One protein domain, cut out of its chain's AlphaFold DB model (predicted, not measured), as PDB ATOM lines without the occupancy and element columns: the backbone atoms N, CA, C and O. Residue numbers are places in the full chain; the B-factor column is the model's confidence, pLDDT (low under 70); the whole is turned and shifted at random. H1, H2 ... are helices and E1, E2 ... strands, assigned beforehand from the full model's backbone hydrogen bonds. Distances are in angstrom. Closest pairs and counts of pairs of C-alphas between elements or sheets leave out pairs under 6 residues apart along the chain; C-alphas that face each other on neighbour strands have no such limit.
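Overview. This is residues 15 to 167 of the 167 residues of an uncharacterized protein of Fusobacterium pseudoperiodonticum (UniProt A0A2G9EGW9). A body of short strands has a long arm of E1, E11 and E12 running from it, with H1 at the far end and residues 144 to 149 sticking out there. In the body E2, E3 and E7 make one sheet and E4, E9 and E10 another, partly face to face as a sandwich with crossed strands, while E5, E6 and E8 form a wall along one side. The printed part has 153 residues with twelve named strands and two named helices, in the order E1 to E11, H1, E12, H2 along the chain; the class is mostly strand, with strands holding 74 of the 87 residues in named elements. The two small sheets are antiparallel, in the orders E2 E3 E7 and E4 E9 E10; the third, branched and antiparallel, is E1 E5 E6 E8 E11 E12. The whole is only just compact, close to loose, with a radius of gyration of the C-alphas of 17.9 A and spans of 55 by 41 by 25 A.

Along the chain. E1, residues 16 to 25, begins at C-alpha 16 (-12.668, -23.363, -35.999) and is 28.9 A long. E2 is residues 33 to 39, 19.8 A, and E3 is 49 to 56, 20.7 A. E4 is 67 to 69, E5 73 to 78, E6 81 to 86, E7 93 to 95, E8 107 to 110, E9 112 to 116 and E10 121 to 124. E11, residues 127 to 138, is 33.9 A long. H1 is 140 to 145, E12 is 153 to 158, and H2, 159 to 165, ends at C-alpha 165 (-5.467, -12.453, -49.926).

Arrangement. In the branched, twisted sheet, E1 lies on one side of E11, with N 20 and O 134 2.9 A apart; E8, N 109 and O 127 2.9 A, and E12, N 135 and O 155 2.9 A, lie on the other side. E5 pairs with E8, N 77 and O 108 2.8 A, and forms a hairpin with E6, N 76 and O 83 2.9 A. E8 runs on into E9 at 69 degrees, and E10 into E11 at 86 degrees. The hairpin E2 and E3 has N 36 and O 53 3.0 A apart; E3 and E7 have N 52 and O 94 at 3.0 A. E4 and E9 have N 68 and O 115 at 2.8 A, and the hairpin E9 and E10 has N 114 and O 122 at 3.0 A. The closest C-alphas of E1 and E2, Tyr 23 and Gly 37, are 4.4 A apart. H2 is on the branched sheet, height 7.3 A; its closest C-alphas to E11 are Val 159 and His 132, 5.2 A. H1 is not on it. In H1 and H2 every O i to N i+4 pair is within hydrogen-bond range.

Size, cuts and confidence. The C-alphas farthest apart, Ser 72 and Leu 145, are 56.0 A apart. The printed part has no cut, and the link E7 to E8, 11 residues, is long. Mean pLDDT of the printed part is 91.9; residues 15, 140 to 153 and 167 are under 70.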
ATOM      1  N   ALA A  15     -16.511 -23.594 -38.881       65.12
ATOM      2  CA  ALA A  15     -15.079 -23.848 -38.946       65.12
ATOM      3  C   ALA A  15     -14.362 -23.169 -37.764       65.12
ATOM      4  O   ALA A  15     -14.525 -21.967 -37.547       65.12
ATOM      5  N   CYS A  16     -13.546 -23.920 -37.025       73.56
ATOM      6  CA  CYS A  16     -12.668 -23.363 -35.999       73.56
ATOM      7  C   CYS A  16     -11.447 -22.735 -36.675       73.56
ATOM      8  O   CYS A  16     -10.812 -23.366 -37.521       73.56
ATOM      9  N   ILE A  17     -11.106 -21.503 -36.298       81.81
ATOM     10  CA  ILE A  17      -9.941 -20.793 -36.830       81.81
ATOM     11  C   ILE A  17      -8.931 -20.621 -35.702       81.81
ATOM     12  O   ILE A  17      -9.172 -19.865 -34.763       81.81
ATOM     13  N   ASN A  18      -7.786 -21.286 -35.814       87.06
ATOM     14  CA  ASN A  18      -6.638 -21.023 -34.957       87.06
ATOM     15  C   ASN A  18      -5.759 -19.975 -35.630       87.06
ATOM     16  O   ASN A  18      -5.396 -20.115 -36.795       87.06
ATOM     17  N   THR A  19      -5.438 -18.912 -34.898       91.75
ATOM     18  CA  THR A  19      -4.574 -17.835 -35.386       91.75
ATOM     19  C   THR A  19      -3.429 -17.625 -34.414       91.75
ATOM     20  O   THR A  19      -3.649 -17.468 -33.212       91.75
ATOM     21  N   ARG A  20      -2.206 -17.597 -34.941       95.00
ATOM     22  CA  ARG A  20      -0.998 -17.273 -34.189       95.00
ATOM     23  C   ARG A  20      -0.204 -16.205 -34.925       95.00
ATOM     24  O   ARG A  20       0.099 -16.343 -36.102       95.00
ATOM     25  N   TYR A  21       0.169 -15.170 -34.204       97.44
ATOM     26  CA  TYR A  21       1.033 -14.093 -34.628       97.44
ATOM     27  C   TYR A  21       2.402 -14.257 -33.976       97.44
ATOM     28  O   TYR A  21       2.525 -14.771 -32.863       97.44
ATOM     29  N   TYR A  22       3.432 -13.830 -34.690       97.75
ATOM     30  CA  TYR A  22       4.819 -13.836 -34.234       97.75
ATOM     31  C   TYR A  22       5.623 -12.857 -35.088       97.75
ATOM     32  O   TYR A  22       5.142 -12.378 -36.116       97.75
ATOM     33  N   TYR A  23       6.846 -12.554 -34.676       98.50
ATOM     34  CA  TYR A  23       7.785 -11.777 -35.470       98.50
ATOM     35  C   TYR A  23       8.868 -12.672 -36.055       98.50
ATOM     36  O   TYR A  23       9.387 -13.564 -35.382       98.50
ATOM     37  N   TYR A  24       9.245 -12.405 -37.301       97.69
ATOM     38  CA  TYR A  24      10.346 -13.099 -37.960       97.69
ATOM     39  C   TYR A  24      11.177 -12.107 -38.787       97.69
ATOM     40  O   TYR A  24      10.601 -11.174 -39.359       97.69
ATOM     41  N   PRO A  25      12.516 -12.241 -38.828       97.69
ATOM     42  CA  PRO A  25      13.357 -11.350 -39.608       97.69
ATOM     43  C   PRO A  25      13.305 -11.712 -41.095       97.69
ATOM     44  O   PRO A  25      13.640 -12.827 -41.488       97.69
ATOM     45  N   GLU A  26      12.942 -10.760 -41.952       95.31
ATOM     46  CA  GLU A  26      12.857 -11.008 -43.402       95.31
ATOM     47  C   GLU A  26      14.232 -11.090 -44.079       95.31
ATOM     48  O   GLU A  26      14.375 -11.660 -45.157       95.31
ATOM     49  N   ASN A  27      15.259 -10.504 -43.461       96.44
ATOM     50  CA  ASN A  27      16.588 -10.339 -44.046       96.44
ATOM     51  C   ASN A  27      17.650 -11.262 -43.429       96.44
ATOM     52  O   ASN A  27      18.841 -10.964 -43.541       96.44
ATOM     53  N   TYR A  28      17.253 -12.343 -42.751       95.50
ATOM     54  CA  TYR A  28      18.207 -13.207 -42.063       95.50
ATOM     55  C   TYR A  28      17.837 -14.682 -42.117       95.50
ATOM     56  O   TYR A  28      16.740 -15.097 -41.751       95.50
ATOM     57  N   LYS A  29      18.812 -15.482 -42.546       93.81
ATOM     58  CA  LYS A  29      18.770 -16.939 -42.526       93.81
ATOM     59  C   LYS A  29      20.158 -17.442 -42.155       93.81
ATOM     60  O   LYS A  29      21.151 -16.991 -42.721       93.81
ATOM     61  N   ASN A  30      20.226 -18.365 -41.206       95.12
ATOM     62  CA  ASN A  30      21.470 -18.972 -40.753       95.12
ATOM     63  C   ASN A  30      21.255 -20.479 -40.581       95.12
ATOM     64  O   ASN A  30      20.171 -20.909 -40.205       95.12
ATOM     65  N   ASN A  31      22.285 -21.279 -40.851       96.06
ATOM     66  CA  ASN A  31      22.205 -22.737 -40.720       96.06
ATOM     67  C   ASN A  31      22.486 -23.234 -39.291       96.06
ATOM     68  O   ASN A  31      22.338 -24.418 -39.027       96.06
ATOM     69  N   ASN A  32      22.923 -22.355 -38.381       97.12
ATOM     70  CA  ASN A  32      23.273 -22.714 -37.002       97.12
ATOM     71  C   ASN A  32      22.249 -22.210 -35.980       97.12
ATOM     72  O   ASN A  32      22.119 -22.804 -34.919       97.12
ATOM     73  N   ILE A  33      21.550 -21.110 -36.279       97.81
ATOM     74  CA  ILE A  33      20.576 -20.498 -35.372       97.81
ATOM     75  C   ILE A  33      19.321 -20.045 -36.114       97.81
ATOM     76  O   ILE A  33      19.380 -19.693 -37.295       97.81
ATOM     77  N   SER A  34      18.211 -19.978 -35.387       97.44
ATOM     78  CA  SER A  34      16.998 -19.261 -35.779       97.44
ATOM     79  C   SER A  34      16.767 -18.091 -34.829       97.44
ATOM     80  O   SER A  34      17.095 -18.175 -33.648       97.44
ATOM     81  N   VAL A  35      16.207 -16.995 -35.339       98.38
ATOM     82  CA  VAL A  35      15.845 -15.829 -34.529       98.38
ATOM     83  C   VAL A  35      14.390 -15.484 -34.803       98.38
ATOM     84  O   VAL A  35      13.991 -15.341 -35.958       98.38
ATOM     85  N   SER A  36      13.593 -15.335 -33.750       97.94
ATOM     86  CA  SER A  36      12.170 -14.995 -33.851       97.94
ATOM     87  C   SER A  36      11.745 -14.104 -32.689       97.94
ATOM     88  O   SER A  36      12.457 -14.014 -31.694       97.94
ATOM     89  N   GLY A  37      10.618 -13.410 -32.822       98.31
ATOM     90  CA  GLY A  37      10.045 -12.620 -31.737       98.31
ATOM     91  C   GLY A  37       8.682 -13.151 -31.317       98.31
ATOM     92  O   GLY A  37       7.804 -13.357 -32.159       98.31
ATOM     93  N   ASN A  38       8.500 -13.341 -30.017       98.31
ATOM     94  CA  ASN A  38       7.246 -13.788 -29.433       98.31
ATOM     95  C   ASN A  38       6.389 -12.594 -29.014       98.31
ATOM     96  O   ASN A  38       6.886 -11.510 -28.717       98.31
ATOM     97  N   LEU A  39       5.078 -12.793 -28.987       98.44
ATOM     98  CA  LEU A  39       4.110 -11.807 -28.515       98.44
ATOM     99  C   LEU A  39       3.655 -12.165 -27.105       98.44
ATOM    100  O   LEU A  39       3.611 -13.346 -26.766       98.44
ATOM    101  N   VAL A  40       3.254 -11.157 -26.326       98.38
ATOM    102  CA  VAL A  40       2.629 -11.378 -25.009       98.38
ATOM    103  C   VAL A  40       1.373 -12.244 -25.162       98.38
ATOM    104  O   VAL A  40       1.208 -13.246 -24.474       98.38
ATOM    105  N   GLU A  41       0.535 -11.915 -26.144       97.62
ATOM    106  CA  GLU A  41      -0.619 -12.698 -26.571       97.62
ATOM    107  C   GLU A  41      -0.459 -13.091 -28.044       97.62
ATOM    108  O   GLU A  41      -0.701 -12.305 -28.964       97.62
ATOM    109  N   PHE A  42      -0.065 -14.337 -28.300       95.38
ATOM    110  CA  PHE A  42       0.194 -14.804 -29.663       95.38
ATOM    111  C   PHE A  42      -1.059 -14.875 -30.545       95.38
ATOM    112  O   PHE A  42      -0.932 -14.959 -31.756       95.38
ATOM    113  N   ASN A  43      -2.272 -14.863 -29.998       94.06
ATOM    114  CA  ASN A  43      -3.521 -14.862 -30.773       94.06
ATOM    115  C   ASN A  43      -4.050 -13.442 -31.059       94.06
ATOM    116  O   ASN A  43      -5.094 -13.294 -31.693       94.06
ATOM    117  N   ASN A  44      -3.325 -12.402 -30.639       95.31
ATOM    118  CA  ASN A  44      -3.724 -11.008 -30.780       95.31
ATOM    119  C   ASN A  44      -2.736 -10.244 -31.678       95.31
ATOM    120  O   ASN A  44      -1.589  -9.993 -31.308       95.31
ATOM    121  N   GLN A  45      -3.196  -9.805 -32.856       94.00
ATOM    122  CA  GLN A  45      -2.368  -9.068 -33.824       94.00
ATOM    123  C   GLN A  45      -1.737  -7.806 -33.221       94.00
ATOM    124  O   GLN A  45      -0.645  -7.412 -33.631       94.00
ATOM    125  N   ASN A  46      -2.423  -7.150 -32.284       96.06
ATOM    126  CA  ASN A  46      -1.988  -5.888 -31.686       96.06
ATOM    127  C   ASN A  46      -1.185  -6.093 -30.399       96.06
ATOM    128  O   ASN A  46      -0.759  -5.106 -29.799       96.06
ATOM    129  N   SER A  47      -0.957  -7.347 -29.993       97.94
ATOM    130  CA  SER A  47      -0.109  -7.652 -28.849       97.94
ATOM    131  C   SER A  47       1.284  -7.036 -29.034       97.94
ATOM    132  O   SER A  47       1.810  -7.014 -30.159       97.94
ATOM    133  N   PRO A  48       1.902  -6.545 -27.949       98.25
ATOM    134  CA  PRO A  48       3.293  -6.131 -27.975       98.25
ATOM    135  C   PRO A  48       4.239  -7.330 -28.115       98.25
ATOM    136  O   PRO A  48       3.891  -8.464 -27.765       98.25
ATOM    137  N   LEU A  49       5.439  -7.042 -28.624       98.69
ATOM    138  CA  LEU A  49       6.609  -7.917 -28.593       98.69
ATOM    139  C   LEU A  49       6.963  -8.235 -27.137       98.69
ATOM    140  O   LEU A  49       7.292  -7.326 -26.379       98.69
ATOM    141  N   ASN A  50       6.916  -9.514 -26.777       98.69
ATOM    142  CA  ASN A  50       7.325 -10.008 -25.467       98.69
ATOM    143  C   ASN A  50       8.847 -10.112 -25.381       98.69
ATOM    144  O   ASN A  50       9.488  -9.463 -24.554       98.69
ATOM    145  N   ASP A  51       9.420 -10.893 -26.289       98.62
ATOM    146  CA  ASP A  51      10.837 -11.219 -26.325       98.62
ATOM    147  C   ASP A  51      11.305 -11.530 -27.748       98.62
ATOM    148  O   ASP A  51      10.503 -11.805 -28.643       98.62
ATOM    149  N   ILE A  52      12.621 -11.474 -27.943       98.69
ATOM    150  CA  ILE A  52      13.303 -12.049 -29.104       98.69
ATOM    151  C   ILE A  52      14.035 -13.301 -28.628       98.69
ATOM    152  O   ILE A  52      14.862 -13.216 -27.721       98.69
ATOM    153  N   TRP A  53      13.772 -14.432 -29.271       98.12
ATOM    154  CA  TRP A  53      14.387 -15.721 -28.978       98.12
ATOM    155  C   TRP A  53      15.403 -16.109 -30.053       98.12
ATOM    156  O   TRP A  53      15.106 -16.047 -31.253       98.12
ATOM    157  N   ILE A  54      16.593 -16.528 -29.616       98.19
ATOM    158  CA  ILE A  54      17.638 -17.122 -30.448       98.19
ATOM    159  C   ILE A  54      17.703 -18.630 -30.178       98.19
ATOM    160  O   ILE A  54      18.261 -19.072 -29.182       98.19
ATOM    161  N   LEU A  55      17.185 -19.429 -31.103       97.12
ATOM    162  CA  LEU A  55      17.239 -20.886 -31.023       97.12
ATOM    163  C   LEU A  55      18.538 -21.407 -31.648       97.12
ATOM    164  O   LEU A  55      18.816 -21.118 -32.813       97.12
ATOM    165  N   ASP A  56      19.296 -22.221 -30.912       97.31
ATOM    166  CA  ASP A  56      20.337 -23.071 -31.499       97.31
ATOM    167  C   ASP A  56      19.672 -24.204 -32.287       97.31
ATOM    168  O   ASP A  56      18.905 -24.983 -31.728       97.31
ATOM    169  N   LEU A  57      19.944 -24.304 -33.590       97.06
ATOM    170  CA  LEU A  57      19.281 -25.287 -34.457       97.06
ATOM    171  C   LEU A  57      19.720 -26.733 -34.198       97.06
ATOM    172  O   LEU A  57      19.129 -27.653 -34.761       97.06
ATOM    173  N   ARG A  58      20.745 -26.944 -33.367       95.88
ATOM    174  CA  ARG A  58      21.106 -28.276 -32.874       95.88
ATOM    175  C   ARG A  58      20.193 -28.723 -31.733       95.88
ATOM    176  O   ARG A  58      20.105 -29.929 -31.508       95.88
ATOM    177  N   ASP A  59      19.530 -27.791 -31.032       94.88
ATOM    178  CA  ASP A  59      18.658 -28.113 -29.897       94.88
ATOM    179  C   ASP A  59      17.571 -29.091 -30.326       94.88
ATOM    180  O   ASP A  59      16.853 -28.888 -31.310       94.88
ATOM    181  N   ASN A  60      17.461 -30.182 -29.582       94.69
ATOM    182  CA  ASN A  60      16.468 -31.204 -29.838       94.69
ATOM    183  C   ASN A  60      16.002 -31.831 -28.518       94.69
ATOM    184  O   ASN A  60      16.285 -31.341 -27.424       94.69
ATOM    185  N   TYR A  61      15.182 -32.877 -28.599       93.75
ATOM    186  CA  TYR A  61      14.647 -33.526 -27.403       93.75
ATOM    187  C   TYR A  61      15.723 -34.273 -26.597       93.75
ATOM    188  O   TYR A  61      15.676 -34.259 -25.370       93.75
ATOM    189  N   ASN A  62      16.688 -34.897 -27.277       95.88
ATOM    190  CA  ASN A  62      17.699 -35.757 -26.659       95.88
ATOM    191  C   ASN A  62      18.908 -34.967 -26.157       95.88
ATOM    192  O   ASN A  62      19.492 -35.319 -25.136       95.88
ATOM    193  N   GLU A  63      19.281 -33.912 -26.879       94.56
ATOM    194  CA  GLU A  63      20.441 -33.088 -26.566       94.56
ATOM    195  C   GLU A  63      20.044 -31.617 -26.559       94.56
ATOM    196  O   GLU A  63      19.500 -31.089 -27.536       94.56
ATOM    197  N   LYS A  64      20.286 -30.976 -25.411       94.69
ATOM    198  CA  LYS A  64      19.954 -29.575 -25.200       94.69
ATOM    199  C   LYS A  64      21.117 -28.685 -25.574       94.69
ATOM    200  O   LYS A  64      22.184 -28.789 -24.978       94.69
ATOM    201  N   HIS A  65      20.857 -27.773 -26.500       96.00
ATOM    202  CA  HIS A  65      21.812 -26.774 -26.947       96.00
ATOM    203  C   HIS A  65      21.250 -25.387 -26.703       96.00
ATOM    204  O   HIS A  65      20.062 -25.128 -26.892       96.00
ATOM    205  N   LYS A  66      22.118 -24.475 -26.270       92.88
ATOM    206  CA  LYS A  66      21.730 -23.091 -26.012       92.88
ATOM    207  C   LYS A  66      22.673 -22.129 -26.700       92.88
ATOM    208  O   LYS A  66      23.895 -22.289 -26.684       92.88
ATOM    209  N   ALA A  67      22.068 -21.096 -27.256       96.44
ATOM    210  CA  ALA A  67      22.751 -19.878 -27.620       96.44
ATOM    211  C   ALA A  67      22.839 -18.961 -26.391       96.44
ATOM    212  O   ALA A  67      21.977 -18.989 -25.519       96.44
ATOM    213  N   LYS A  68      23.859 -18.110 -26.333       96.81
ATOM    214  CA  LYS A  68      23.910 -16.993 -25.391       96.81
ATOM    215  C   LYS A  68      24.238 -15.700 -26.107       96.81
ATOM    216  O   LYS A  68      25.123 -15.650 -26.965       96.81
ATOM    217  N   ILE A  69      23.531 -14.644 -25.744       97.94
ATOM    218  CA  ILE A  69      23.783 -13.303 -26.267       97.94
ATOM    219  C   ILE A  69      24.983 -12.717 -25.523       97.94
ATOM    220  O   ILE A  69      25.027 -12.743 -24.295       97.94
ATOM    221  N   LEU A  70      25.968 -12.199 -26.258       97.38
ATOM    222  CA  LEU A  70      27.190 -11.653 -25.653       97.38
ATOM    223  C   LEU A  70      27.075 -10.167 -25.298       97.38
ATOM    224  O   LEU A  70      27.823  -9.672 -24.461       97.38
ATOM    225  N   SER A  71      26.160  -9.444 -25.941       96.12
ATOM    226  CA  SER A  71      25.900  -8.032 -25.657       96.12
ATOM    227  C   SER A  71      25.089  -7.906 -24.365       96.12
ATOM    228  O   SER A  71      24.027  -8.514 -24.281       96.12
ATOM    229  N   SER A  72      25.521  -7.090 -23.397       96.81
ATOM    230  CA  SER A  72      24.753  -6.791 -22.166       96.81
ATOM    231  C   SER A  72      23.534  -5.892 -22.413       96.81
ATOM    232  O   SER A  72      22.582  -5.868 -21.637       96.81
ATOM    233  N   THR A  73      23.573  -5.140 -23.509       97.81
ATOM    234  CA  THR A  73      22.500  -4.267 -23.971       97.81
ATOM    235  C   THR A  73      22.429  -4.380 -25.486       97.81
ATOM    236  O   THR A  73      23.463  -4.377 -26.156       97.81
ATOM    237  N   ILE A  74      21.221  -4.472 -26.033       98.19
ATOM    238  CA  ILE A  74      20.984  -4.391 -27.475       98.19
ATOM    239  C   ILE A  74      20.179  -3.144 -27.806       98.19
ATOM    240  O   ILE A  74      19.565  -2.519 -26.938       98.19
ATOM    241  N   LYS A  75      20.127  -2.823 -29.093       98.62
ATOM    242  CA  LYS A  75      19.280  -1.756 -29.604       98.62
ATOM    243  C   LYS A  75      18.103  -2.314 -30.398       98.62
ATOM    244  O   LYS A  75      18.294  -3.188 -31.244       98.62
ATOM    245  N   ILE A  76      16.921  -1.733 -30.208       98.69
ATOM    246  CA  ILE A  76      15.785  -1.883 -31.121       98.69
ATOM    247  C   ILE A  76      15.369  -0.507 -31.645       98.69
ATOM    248  O   ILE A  76      15.225   0.438 -30.876       98.69
ATOM    249  N   ASN A  77      15.157  -0.395 -32.954       98.44
ATOM    250  CA  ASN A  77      14.508   0.752 -33.578       98.44
ATOM    251  C   ASN A  77      13.115   0.338 -34.059       98.44
ATOM    252  O   ASN A  77      12.990  -0.606 -34.841       98.44
ATOM    253  N   SER A  78      12.079   1.040 -33.612       97.44
ATOM    254  CA  SER A  78      10.715   0.869 -34.114       97.44
ATOM    255  C   SER A  78      10.066   2.236 -34.287       97.44
ATOM    256  O   SER A  78      10.106   3.067 -33.379       97.44
ATOM    257  N   ASN A  79       9.481   2.477 -35.464       92.81
ATOM    258  CA  ASN A  79       8.807   3.730 -35.818       92.81
ATOM    259  C   ASN A  79       9.644   4.997 -35.544       92.81
ATOM    260  O   ASN A  79       9.130   5.994 -35.044       92.81
ATOM    261  N   GLY A  80      10.949   4.953 -35.834       92.25
ATOM    262  CA  GLY A  80      11.856   6.090 -35.639       92.25
ATOM    263  C   GLY A  80      12.262   6.342 -34.183       92.25
ATOM    264  O   GLY A  80      13.047   7.252 -33.928       92.25
ATOM    265  N   LYS A  81      11.778   5.531 -33.235       96.81
ATOM    266  CA  LYS A  81      12.203   5.558 -31.837       96.81
ATOM    267  C   LYS A  81      13.221   4.457 -31.567       96.81
ATOM    268  O   LYS A  81      13.043   3.309 -31.971       96.81
ATOM    269  N   GLU A  82      14.278   4.828 -30.857       98.00
ATOM    270  CA  GLU A  82      15.345   3.934 -30.426       98.00
ATOM    271  C   GLU A  82      15.125   3.496 -28.972       98.00
ATOM    272  O   GLU A  82      14.762   4.301 -28.113       98.00
ATOM    273  N   TYR A  83      15.341   2.211 -28.708       98.31
ATOM    274  CA  TYR A  83      15.218   1.584 -27.399       98.31
ATOM    275  C   TYR A  83      16.507   0.829 -27.075       98.31
ATOM    276  O   TYR A  83      16.979   0.033 -27.890       98.31
ATOM    277  N   ALA A  84      17.039   1.047 -25.875       98.25
ATOM    278  CA  ALA A  84      18.086   0.217 -25.297       98.25
ATOM    279  C   ALA A  84      17.428  -0.885 -24.458       98.25
ATOM    280  O   ALA A  84      16.650  -0.582 -23.554       98.25
ATOM    281  N   ILE A  85      17.712  -2.148 -24.775       98.38
ATOM    282  CA  ILE A  85      17.143  -3.315 -24.091       98.38
ATOM    283  C   ILE A  85      18.269  -4.033 -23.365       98.38
ATOM    284  O   ILE A  85      19.225  -4.478 -24.007       98.38
ATOM    285  N   ASN A  86      18.165  -4.175 -22.048       98.25
ATOM    286  CA  ASN A  86      19.137  -4.962 -21.297       98.25
ATOM    287  C   ASN A  86      18.930  -6.451 -21.578       98.25
ATOM    288  O   ASN A  86      17.796  -6.929 -21.632       98.25
ATOM    289  N   THR A  87      20.015  -7.188 -21.763       97.19
ATOM    290  CA  THR A  87      19.959  -8.643 -21.897       97.19
ATOM    291  C   THR A  87      20.186  -9.291 -20.539       97.19
ATOM    292  O   THR A  87      20.728  -8.685 -19.611       97.19
ATOM    293  N   LYS A  88      19.744 -10.542 -20.403       95.50
ATOM    294  CA  LYS A  88      20.090 -11.354 -19.239       95.50
ATOM    295  C   LYS A  88      21.393 -12.108 -19.537       95.50
ATOM    296  O   LYS A  88      21.532 -12.615 -20.654       95.50
ATOM    297  N   PRO A  89      22.326 -12.209 -18.574       91.94
ATOM    298  CA  PRO A  89      23.506 -13.057 -18.717       91.94
ATOM    299  C   PRO A  89      23.117 -14.498 -19.063       91.94
ATOM    300  O   PRO A  89      22.110 -14.995 -18.560       91.94
ATOM    301  N   ASP A  90      23.906 -15.144 -19.925       91.38
ATOM    302  CA  ASP A  90      23.741 -16.548 -20.337       91.38
ATOM    303  C   ASP A  90      22.325 -16.924 -20.822       91.38
ATOM    304  O   ASP A  90      21.884 -18.067 -20.703       91.38
ATOM    305  N   SER A  91      21.609 -15.949 -21.391       94.94
ATOM    306  CA  SER A  91      20.260 -16.111 -21.935       94.94
ATOM    307  C   SER A  91      20.280 -16.207 -23.460       94.94
ATOM    308  O   SER A  91      21.048 -15.513 -24.134       94.94
ATOM    309  N   ASP A  92      19.380 -17.026 -23.998       96.50
ATOM    310  CA  ASP A  92      18.998 -17.098 -25.412       96.50
ATOM    311  C   ASP A  92      17.793 -16.195 -25.747       96.50
ATOM    312  O   ASP A  92      17.427 -16.044 -26.912       96.50
ATOM    313  N   HIS A  93      17.190 -15.571 -24.731       97.75
ATOM    314  CA  HIS A  93      16.070 -14.638 -24.855       97.75
ATOM    315  C   HIS A  93      16.486 -13.198 -24.531       97.75
ATOM    316  O   HIS A  93      17.223 -12.937 -23.571       97.75
ATOM    317  N   ILE A  94      15.932 -12.253 -25.291       98.31
ATOM    318  CA  ILE A  94      15.966 -10.809 -25.035       98.31
ATOM    319  C   ILE A  94      14.556 -10.386 -24.630       98.31
ATOM    320  O   ILE A  94      13.692 -10.223 -25.487       98.31
ATOM    321  N   TYR A  95      14.321 -10.204 -23.331       98.38
ATOM    322  CA  TYR A  95      13.017  -9.811 -22.791       98.38
ATOM    323  C   TYR A  95      12.781  -8.314 -22.996       98.38
ATOM    324  O   TYR A  95      13.507  -7.492 -22.437       98.38
ATOM    325  N   VAL A  96      11.779  -7.959 -23.798       98.50
ATOM    326  CA  VAL A  96      11.475  -6.570 -24.174       98.50
ATOM    327  C   VAL A  96      10.329  -6.023 -23.328       98.50
ATOM    328  O   VAL A  96      10.486  -4.988 -22.678       98.50
ATOM    329  N   TYR A  97       9.197  -6.729 -23.301       98.31
ATOM    330  CA  TYR A  97       7.986  -6.268 -22.616       98.31
ATOM    331  C   TYR A  97       8.178  -6.144 -21.102       98.31
ATOM    332  O   TYR A  97       7.751  -5.154 -20.510       98.31
ATOM    333  N   ASP A  98       8.920  -7.079 -20.499       97.19
ATOM    334  CA  ASP A  98       9.280  -7.073 -19.073       97.19
ATOM    335  C   ASP A  98      10.003  -5.788 -18.631       97.19
ATOM    336  O   ASP A  98      10.019  -5.460 -17.447       97.19
ATOM    337  N   GLN A  99      10.603  -5.041 -19.566       98.06
ATOM    338  CA  GLN A  99      11.285  -3.770 -19.294       98.06
ATOM    339  C   GLN A  99      10.365  -2.547 -19.467       98.06
ATOM    340  O   GLN A  99      10.839  -1.413 -19.466       98.06
ATOM    341  N   GLY A 100       9.053  -2.753 -19.642       97.94
ATOM    342  CA  GLY A 100       8.068  -1.689 -19.864       97.94
ATOM    343  C   GLY A 100       8.093  -1.097 -21.278       97.94
ATOM    344  O   GLY A 100       7.536  -0.022 -21.510       97.94
ATOM    345  N   ILE A 101       8.746  -1.768 -22.231       97.94
ATOM    346  CA  ILE A 101       8.910  -1.288 -23.607       97.94
ATOM    347  C   ILE A 101       7.840  -1.909 -24.503       97.94
ATOM    348  O   ILE A 101       7.738  -3.124 -24.643       97.94
ATOM    349  N   ILE A 102       7.046  -1.050 -25.146       97.88
ATOM    350  CA  ILE A 102       5.904  -1.450 -25.973       97.88
ATOM    351  C   ILE A 102       6.252  -1.308 -27.456       97.88
ATOM    352  O   ILE A 102       6.370  -0.196 -27.971       97.88
ATOM    353  N   ILE A 103       6.380  -2.439 -28.156       98.12
ATOM    354  CA  ILE A 103       6.603  -2.501 -29.609       98.12
ATOM    355  C   ILE A 103       5.502  -3.353 -30.238       98.12
ATOM    356  O   ILE A 103       5.402  -4.542 -29.958       98.12
ATOM    357  N   THR A 104       4.672  -2.747 -31.087       96.81
ATOM    358  CA  THR A 104       3.523  -3.408 -31.743       96.81
ATOM    359  C   THR A 104       3.609  -3.408 -33.272       96.81
ATOM    360  O   THR A 104       2.868  -4.145 -33.926       96.81
ATOM    361  N   GLY A 105       4.507  -2.600 -33.847       95.81
ATOM    362  CA  GLY A 105       4.781  -2.527 -35.283       95.81
ATOM    363  C   GLY A 105       6.011  -3.332 -35.693       95.81
ATOM    364  O   GLY A 105       6.565  -4.087 -34.894       95.81
ATOM    365  N   ASP A 106       6.435  -3.156 -36.940       97.56
ATOM    366  CA  ASP A 106       7.707  -3.683 -37.431       97.56
ATOM    367  C   ASP A 106       8.883  -2.969 -36.745       97.56
ATOM    368  O   ASP A 106       8.772  -1.837 -36.249       97.56
ATOM    369  N   PHE A 107      10.028  -3.645 -36.676       98.62
ATOM    370  CA  PHE A 107      11.198  -3.114 -35.985       98.62
ATOM    371  C   PHE A 107      12.506  -3.664 -36.546       98.62
ATOM    372  O   PHE A 107      12.550  -4.700 -37.206       98.62
ATOM    373  N   THR A 108      13.600  -2.957 -36.267       98.69
ATOM    374  CA  THR A 108      14.961  -3.427 -36.526       98.69
ATOM    375  C   THR A 108      15.689  -3.666 -35.210       98.69
ATOM    376  O   THR A 108      15.772  -2.750 -34.395       98.69
ATOM    377  N   ALA A 109      16.235  -4.864 -35.001       98.62
ATOM    378  CA  ALA A 109      17.031  -5.192 -33.819       98.62
ATOM    379  C   ALA A 109      18.521  -5.324 -34.160       98.62
ATOM    380  O   ALA A 109      18.896  -5.930 -35.165       98.62
ATOM    381  N   TYR A 110      19.370  -4.787 -33.290       98.56
ATOM    382  CA  TYR A 110      20.827  -4.812 -33.384       98.56
ATOM    383  C   TYR A 110      21.361  -5.675 -32.238       98.56
ATOM    384  O   TYR A 110      21.692  -5.164 -31.171       98.56
ATOM    385  N   ILE A 111      21.373  -6.995 -32.446       98.12
ATOM    386  CA  ILE A 111      21.662  -7.988 -31.393       98.12
ATOM    387  C   ILE A 111      23.168  -8.057 -31.075       98.12
ATOM    388  O   ILE A 111      23.563  -8.209 -29.919       98.12
ATOM    389  N   GLY A 112      24.026  -7.898 -32.088       97.38
ATOM    390  CA  GLY A 112      25.477  -8.001 -31.935       97.38
ATOM    391  C   GLY A 112      25.947  -9.443 -32.093       97.38
ATOM    392  O   GLY A 112      25.797 -10.013 -33.166       97.38
ATOM    393  N   LYS A 113      26.531 -10.033 -31.048       97.56
ATOM    394  CA  LYS A 113      27.128 -11.376 -31.108       97.56
ATOM    395  C   LYS A 113      26.358 -12.388 -30.277       97.56
ATOM    396  O   LYS A 113      25.916 -12.088 -29.167       97.56
ATOM    397  N   VAL A 114      26.286 -13.606 -30.795       97.94
ATOM    398  CA  VAL A 114      25.755 -14.782 -30.102       97.94
ATOM    399  C   VAL A 114      26.842 -15.849 -30.046       97.94
ATOM    400  O   VAL A 114      27.538 -16.064 -31.034       97.94
ATOM    401  N   GLN A 115      26.994 -16.522 -28.910       98.00
ATOM    402  CA  GLN A 115      27.868 -17.684 -28.761       98.00
ATOM    403  C   GLN A 115      27.032 -18.944 -28.552       98.00
ATOM    404  O   GLN A 115      26.089 -18.932 -27.770       98.00
ATOM    405  N   LEU A 116      27.385 -20.026 -29.235       97.75
ATOM    406  CA  LEU A 116      26.807 -21.347 -29.004       97.75
ATOM    407  C   LEU A 116      27.612 -22.116 -27.949       97.75
ATOM    408  O   LEU A 116      28.771 -21.789 -27.684       97.75
ATOM    409  N   ASP A 117      27.028 -23.168 -27.377       95.19
ATOM    410  CA  ASP A 117      27.677 -23.994 -26.344       95.19
ATOM    411  C   ASP A 117      29.018 -24.632 -26.759       95.19
ATOM    412  O   ASP A 117      29.905 -24.804 -25.927       95.19
ATOM    413  N   ASN A 118      29.219 -24.897 -28.050       95.25
ATOM    414  CA  ASN A 118      30.470 -25.407 -28.612       95.25
ATOM    415  C   ASN A 118      31.546 -24.316 -28.789       95.25
ATOM    416  O   ASN A 118      32.569 -24.544 -29.433       95.25
ATOM    417  N   GLY A 119      31.298 -23.111 -28.274       96.56
ATOM    418  CA  GLY A 119      32.202 -21.968 -28.327       96.56
ATOM    419  C   GLY A 119      32.104 -21.133 -29.604       96.56
ATOM    420  O   GLY A 119      32.643 -20.023 -29.620       96.56
ATOM    421  N   LYS A 120      31.396 -21.598 -30.646       97.75
ATOM    422  CA  LYS A 120      31.231 -20.864 -31.911       97.75
ATOM    423  C   LYS A 120      30.542 -19.522 -31.676       97.75
ATOM    424  O   LYS A 120      29.460 -19.474 -31.103       97.75
ATOM    425  N   ILE A 121      31.141 -18.446 -32.182       98.12
ATOM    426  CA  ILE A 121      30.570 -17.096 -32.153       98.12
ATOM    427  C   ILE A 121      29.976 -16.772 -33.524       98.12
ATOM    428  O   ILE A 121      30.578 -17.058 -34.558       98.12
ATOM    429  N   ILE A 122      28.783 -16.183 -33.522       98.00
ATOM    430  CA  ILE A 122      28.050 -15.746 -34.707       98.00
ATOM    431  C   ILE A 122      27.787 -14.247 -34.573       98.00
ATOM    432  O   ILE A 122      27.136 -13.801 -33.625       98.00
ATOM    433  N   ASP A 123      28.275 -13.479 -35.543       97.50
ATOM    434  CA  ASP A 123      27.927 -12.071 -35.708       97.50
ATOM    435  C   ASP A 123      26.536 -11.947 -36.344       97.50
ATOM    436  O   ASP A 123      26.260 -12.497 -37.416       97.50
ATOM    437  N   ILE A 124      25.645 -11.225 -35.670       98.12
ATOM    438  CA  ILE A 124      24.269 -10.992 -36.099       98.12
ATOM    439  C   ILE A 124      24.182  -9.588 -36.706       98.12
ATOM    440  O   ILE A 124      24.347  -8.598 -35.983       98.12
ATOM    441  N   PRO A 125      23.912  -9.462 -38.019       98.00
ATOM    442  CA  PRO A 125      23.677  -8.161 -38.629       98.00
ATOM    443  C   PRO A 125      22.366  -7.554 -38.099       98.00
ATOM    444  O   PRO A 125      21.565  -8.253 -37.475       98.00
ATOM    445  N   PRO A 126      22.087  -6.268 -38.369       98.38
ATOM    446  CA  PRO A 126      20.784  -5.689 -38.065       98.38
ATOM    447  C   PRO A 126      19.644  -6.498 -38.705       98.38
ATOM    448  O   PRO A 126      19.635  -6.740 -39.917       98.38
ATOM    449  N   LEU A 127      18.678  -6.906 -37.887       98.69
ATOM    450  CA  LEU A 127      17.573  -7.777 -38.284       98.69
ATOM    451  C   LEU A 127      16.284  -6.976 -38.426       98.69
ATOM    452  O   LEU A 127      15.887  -6.307 -37.477       98.69
ATOM    453  N   LYS A 128      15.622  -7.064 -39.580       98.31
ATOM    454  CA  LYS A 128      14.349  -6.399 -39.885       98.31
ATOM    455  C   LYS A 128      13.198  -7.361 -39.625       98.31
ATOM    456  O   LYS A 128      12.911  -8.221 -40.457       98.31
ATOM    457  N   PHE A 129      12.568  -7.225 -38.469       98.56
ATOM    458  CA  PHE A 129      11.447  -8.057 -38.063       98.56
ATOM    459  C   PHE A 129      10.137  -7.519 -38.610       98.56
ATOM    460  O   PHE A 129       9.808  -6.344 -38.414       98.56
ATOM    461  N   LYS A 130       9.370  -8.424 -39.214       97.88
ATOM    462  CA  LYS A 130       7.977  -8.190 -39.580       97.88
ATOM    463  C   LYS A 130       7.045  -9.097 -38.816       97.88
ATOM    464  O   LYS A 130       7.431 -10.185 -38.378       97.88
ATOM    465  N   LYS A 131       5.801  -8.648 -38.666       97.12
ATOM    466  CA  LYS A 131       4.747  -9.459 -38.058       97.12
ATOM    467  C   LYS A 131       4.208 -10.484 -39.057       97.12
ATOM    468  O   LYS A 131       3.691 -10.137 -40.122       97.12
ATOM    469  N   HIS A 132       4.292 -11.748 -38.676       96.75
ATOM    470  CA  HIS A 132       3.733 -12.888 -39.382       96.75
ATOM    471  C   HIS A 132       2.441 -13.362 -38.725       96.75
ATOM    472  O   HIS A 132       2.177 -13.098 -37.549       96.75
ATOM    473  N   ILE A 133       1.632 -14.058 -39.515       95.81
ATOM    474  CA  ILE A 133       0.417 -14.732 -39.087       95.81
ATOM    475  C   ILE A 133       0.420 -16.153 -39.645       95.81
ATOM    476  O   ILE A 133       0.678 -16.386 -40.827       95.81
ATOM    477  N   TYR A 134       0.112 -17.088 -38.764       93.81
ATOM    478  CA  TYR A 134      -0.210 -18.463 -39.068       93.81
ATOM    479  C   TYR A 134      -1.695 -18.675 -38.796       93.81
ATOM    480  O   TYR A 134      -2.169 -18.371 -37.698       93.81
ATOM    481  N   VAL A 135      -2.429 -19.151 -39.797       91.31
ATOM    482  CA  VAL A 135      -3.863 -19.425 -39.695       91.31
ATOM    483  C   VAL A 135      -4.116 -20.857 -40.108       91.31
ATOM    484  O   VAL A 135      -3.811 -21.229 -41.238       91.31
ATOM    485  N   GLU A 136      -4.733 -21.621 -39.219       87.00
ATOM    486  CA  GLU A 136      -5.278 -22.939 -39.527       87.00
ATOM    487  C   GLU A 136      -6.792 -22.873 -39.411       87.00
ATOM    488  O   GLU A 136      -7.329 -22.488 -38.367       87.00
ATOM    489  N   LYS A 137      -7.490 -23.266 -40.475       81.31
ATOM    490  CA  LYS A 137      -8.935 -23.480 -40.417       81.31
ATOM    491  C   LYS A 137      -9.232 -24.967 -40.372       81.31
ATOM    492  O   LYS A 137      -8.736 -25.734 -41.196       81.31
ATOM    493  N   TYR A 138     -10.078 -25.345 -39.427       71.88
ATOM    494  CA  TYR A 138     -10.554 -26.704 -39.240       71.88
ATOM    495  C   TYR A 138     -12.060 -26.764 -39.486       71.88
ATOM    496  O   TYR A 138     -12.805 -25.993 -38.882       71.88
ATOM    497  N   ASN A 139     -12.521 -27.681 -40.336       70.06
ATOM    498  CA  ASN A 139     -13.946 -27.925 -40.559       70.06
ATOM    499  C   ASN A 139     -14.263 -29.406 -40.310       70.06
ATOM    500  O   ASN A 139     -13.899 -30.267 -41.108       70.06
ATOM    501  N   ALA A 140     -14.981 -29.682 -39.218       68.62
ATOM    502  CA  ALA A 140     -15.314 -31.040 -38.794       68.62
ATOM    503  C   ALA A 140     -16.164 -31.802 -39.826       68.62
ATOM    504  O   ALA A 140     -15.983 -33.004 -40.007       68.62
ATOM    505  N   VAL A 141     -17.070 -31.113 -40.530       67.19
ATOM    506  CA  VAL A 141     -17.922 -31.718 -41.565       67.19
ATOM    507  C   VAL A 141     -17.102 -32.063 -42.801       67.19
ATOM    508  O   VAL A 141     -17.231 -33.163 -43.331       67.19
ATOM    509  N   SER A 142     -16.221 -31.161 -43.237       63.41
ATOM    510  CA  SER A 142     -15.333 -31.430 -44.368       63.41
ATOM    511  C   SER A 142     -14.397 -32.603 -44.079       63.41
ATOM    512  O   SER A 142     -14.281 -33.500 -44.908       63.41
ATOM    513  N   ASP A 143     -13.777 -32.638 -42.900       64.56
ATOM    514  CA  ASP A 143     -12.862 -33.716 -42.515       64.56
ATOM    515  C   ASP A 143     -13.580 -35.071 -42.386       64.56
ATOM    516  O   ASP A 143     -13.043 -36.096 -42.814       64.56
ATOM    517  N   ALA A 144     -14.814 -35.088 -41.866       66.69
ATOM    518  CA  ALA A 144     -15.630 -36.300 -41.794       66.69
ATOM    519  C   ALA A 144     -16.038 -36.826 -43.185       66.69
ATOM    520  O   ALA A 144     -16.106 -38.039 -43.394       66.69
ATOM    521  N   LEU A 145     -16.290 -35.931 -44.145       66.06
ATOM    522  CA  LEU A 145     -16.673 -36.292 -45.515       66.06
ATOM    523  C   LEU A 145     -15.472 -36.699 -46.386       66.06
ATOM    524  O   LEU A 145     -15.629 -37.503 -47.305       66.06
ATOM    525  N   ASN A 146     -14.266 -36.213 -46.076       64.31
ATOM    526  CA  ASN A 146     -13.066 -36.398 -46.899       64.31
ATOM    527  C   ASN A 146     -12.267 -37.689 -46.628       64.31
ATOM    528  O   ASN A 146     -11.121 -37.801 -47.063       64.31
ATOM    529  N   LYS A 147     -12.852 -38.691 -45.948       59.66
ATOM    530  CA  LYS A 147     -12.284 -40.050 -45.760       59.66
ATOM    531  C   LYS A 147     -10.788 -40.079 -45.373       59.66
ATOM    532  O   LYS A 147     -10.048 -40.948 -45.825       59.66
ATOM    533  N   GLY A 148     -10.342 -39.142 -44.535       56.56
ATOM    534  CA  GLY A 148      -8.966 -39.094 -44.020       56.56
ATOM    535  C   GLY A 148      -8.010 -38.119 -44.719       56.56
ATOM    536  O   GLY A 148      -6.883 -37.967 -44.252       56.56
ATOM    537  N   ALA A 149      -8.429 -37.411 -45.773       58.19
ATOM    538  CA  ALA A 149      -7.683 -36.258 -46.283       58.19
ATOM    539  C   ALA A 149      -8.042 -35.007 -45.460       58.19
ATOM    540  O   ALA A 149      -9.157 -34.501 -45.563       58.19
ATOM    541  N   GLN A 150      -7.113 -34.516 -44.629       56.81
ATOM    542  CA  GLN A 150      -7.299 -33.268 -43.873       56.81
ATOM    543  C   GLN A 150      -7.454 -32.089 -44.841       56.81
ATOM    544  O   GLN A 150      -6.495 -31.716 -45.519       56.81
ATOM    545  N   THR A 151      -8.624 -31.449 -44.865       56.78
ATOM    546  CA  THR A 151      -8.846 -30.186 -45.593       56.78
ATOM    547  C   THR A 151      -8.497 -29.000 -44.706       56.78
ATOM    548  O   THR A 151      -9.305 -28.108 -44.445       56.78
ATOM    549  N   LYS A 152      -7.254 -28.990 -44.218       64.31
ATOM    550  CA  LYS A 152      -6.706 -27.847 -43.491       64.31
ATOM    551  C   LYS A 152      -6.328 -26.766 -44.491       64.31
ATOM    552  O   LYS A 152      -5.350 -26.906 -45.223       64.31
ATOM    553  N   GLU A 153      -7.075 -25.668 -44.501       65.31
ATOM    554  CA  GLU A 153      -6.569 -24.433 -45.096       65.31
ATOM    555  C   GLU A 153      -5.533 -23.844 -44.142       65.31
ATOM    556  O   GLU A 153      -5.860 -23.468 -43.011       65.31
ATOM    557  N   ILE A 154      -4.285 -23.782 -44.606       82.31
ATOM    558  CA  ILE A 154      -3.164 -23.236 -43.851       82.31
ATOM    559  C   ILE A 154      -2.650 -22.006 -44.587       82.31
ATOM    560  O   ILE A 154      -2.232 -22.092 -45.741       82.31
ATOM    561  N   PHE A 155      -2.647 -20.868 -43.904       88.62
ATOM    562  CA  PHE A 155      -1.896 -19.695 -44.334       88.62
ATOM    563  C   PHE A 155      -0.712 -19.487 -43.393       88.62
ATOM    564  O   PHE A 155      -0.870 -19.528 -42.174       88.62
ATOM    565  N   SER A 156       0.460 -19.210 -43.960       91.00
ATOM    566  CA  SER A 156       1.634 -18.754 -43.224       91.00
ATOM    567  C   SER A 156       2.336 -17.678 -44.037       91.00
ATOM    568  O   SER A 156       2.672 -17.898 -45.200       91.00
ATOM    569  N   GLY A 157       2.538 -16.507 -43.446       93.69
ATOM    570  CA  GLY A 157       3.144 -15.380 -44.143       93.69
ATOM    571  C   GLY A 157       3.074 -14.103 -43.327       93.69
ATOM    572  O   GLY A 157       2.707 -14.125 -42.150       93.69
ATOM    573  N   THR A 158       3.425 -12.980 -43.946       96.00
ATOM    574  CA  THR A 158       3.295 -11.676 -43.290       96.00
ATOM    575  C   THR A 158       1.816 -11.330 -43.074       96.00
ATOM    576  O   THR A 158       0.932 -11.755 -43.827       96.00
ATOM    577  N   VAL A 159       1.525 -10.519 -42.052       94.88
ATOM    578  CA  VAL A 159       0.170  -9.980 -41.833       94.88
ATOM    579  C   VAL A 159      -0.307  -9.166 -43.043       94.88
ATOM    580  O   VAL A 159      -1.501  -9.152 -43.348       94.88
ATOM    581  N   GLU A 160       0.606  -8.492 -43.742       93.56
ATOM    582  CA  GLU A 160       0.290  -7.736 -44.955       93.56
ATOM    583  C   GLU A 160      -0.193  -8.651 -46.083       93.56
ATOM    584  O   GLU A 160      -1.221  -8.364 -46.699       93.56
ATOM    585  N   ASP A 161       0.493  -9.767 -46.324       93.81
ATOM    586  CA  ASP A 161       0.123 -10.706 -47.385       93.81
ATOM    587  C   ASP A 161      -1.202 -11.407 -47.086       93.81
ATOM    588  O   ASP A 161      -2.044 -11.540 -47.977       93.81
ATOM    589  N   TYR A 162      -1.455 -11.742 -45.818       92.19
ATOM    590  CA  TYR A 162      -2.749 -12.275 -45.394       92.19
ATOM    591  C   TYR A 162      -3.901 -11.303 -45.678       92.19
ATOM    592  O   TYR A 162      -4.963 -11.694 -46.165       92.19
ATOM    593  N   LYS A 163      -3.694 -10.008 -45.398       90.81
ATOM    594  CA  LYS A 163      -4.689  -8.962 -45.674       90.81
ATOM    595  C   LYS A 163      -4.928  -8.781 -47.173       90.81
ATOM    596  O   LYS A 163      -6.058  -8.487 -47.547       90.81
ATOM    597  N   LYS A 164      -3.905  -8.952 -48.019       92.19
ATOM    598  CA  LYS A 164      -4.052  -8.889 -49.486       92.19
ATOM    599  C   LYS A 164      -4.870 -10.060 -50.032       92.19
ATOM    600  O   LYS A 164      -5.684  -9.832 -50.909       92.19
ATOM    601  N   GLN A 165      -4.698 -11.271 -49.497       84.00
ATOM    602  CA  GLN A 165      -5.467 -12.453 -49.926       84.00
ATOM    603  C   GLN A 165      -6.941 -12.428 -49.496       84.00
ATOM    604  O   GLN A 165      -7.759 -13.140 -50.066       84.00
ATOM    605  N   LYS A 166      -7.277 -11.649 -48.462       74.00
ATOM    606  CA  LYS A 166      -8.654 -11.476 -47.975       74.00
ATOM    607  C   LYS A 166      -9.450 -10.376 -48.685       74.00
ATOM    608  O   LYS A 166     -10.633 -10.236 -48.378       74.00
ATOM    609  N   LYS A 167      -8.806  -9.566 -49.526       56.00
ATOM    610  CA  LYS A 167      -9.472  -8.551 -50.352       56.00
ATOM    611  C   LYS A 167      -9.989  -9.184 -51.632       56.00
ATOM    612  O   LYS A 167     -11.089  -8.767 -52.045       56.00
TER     613      LYS A 167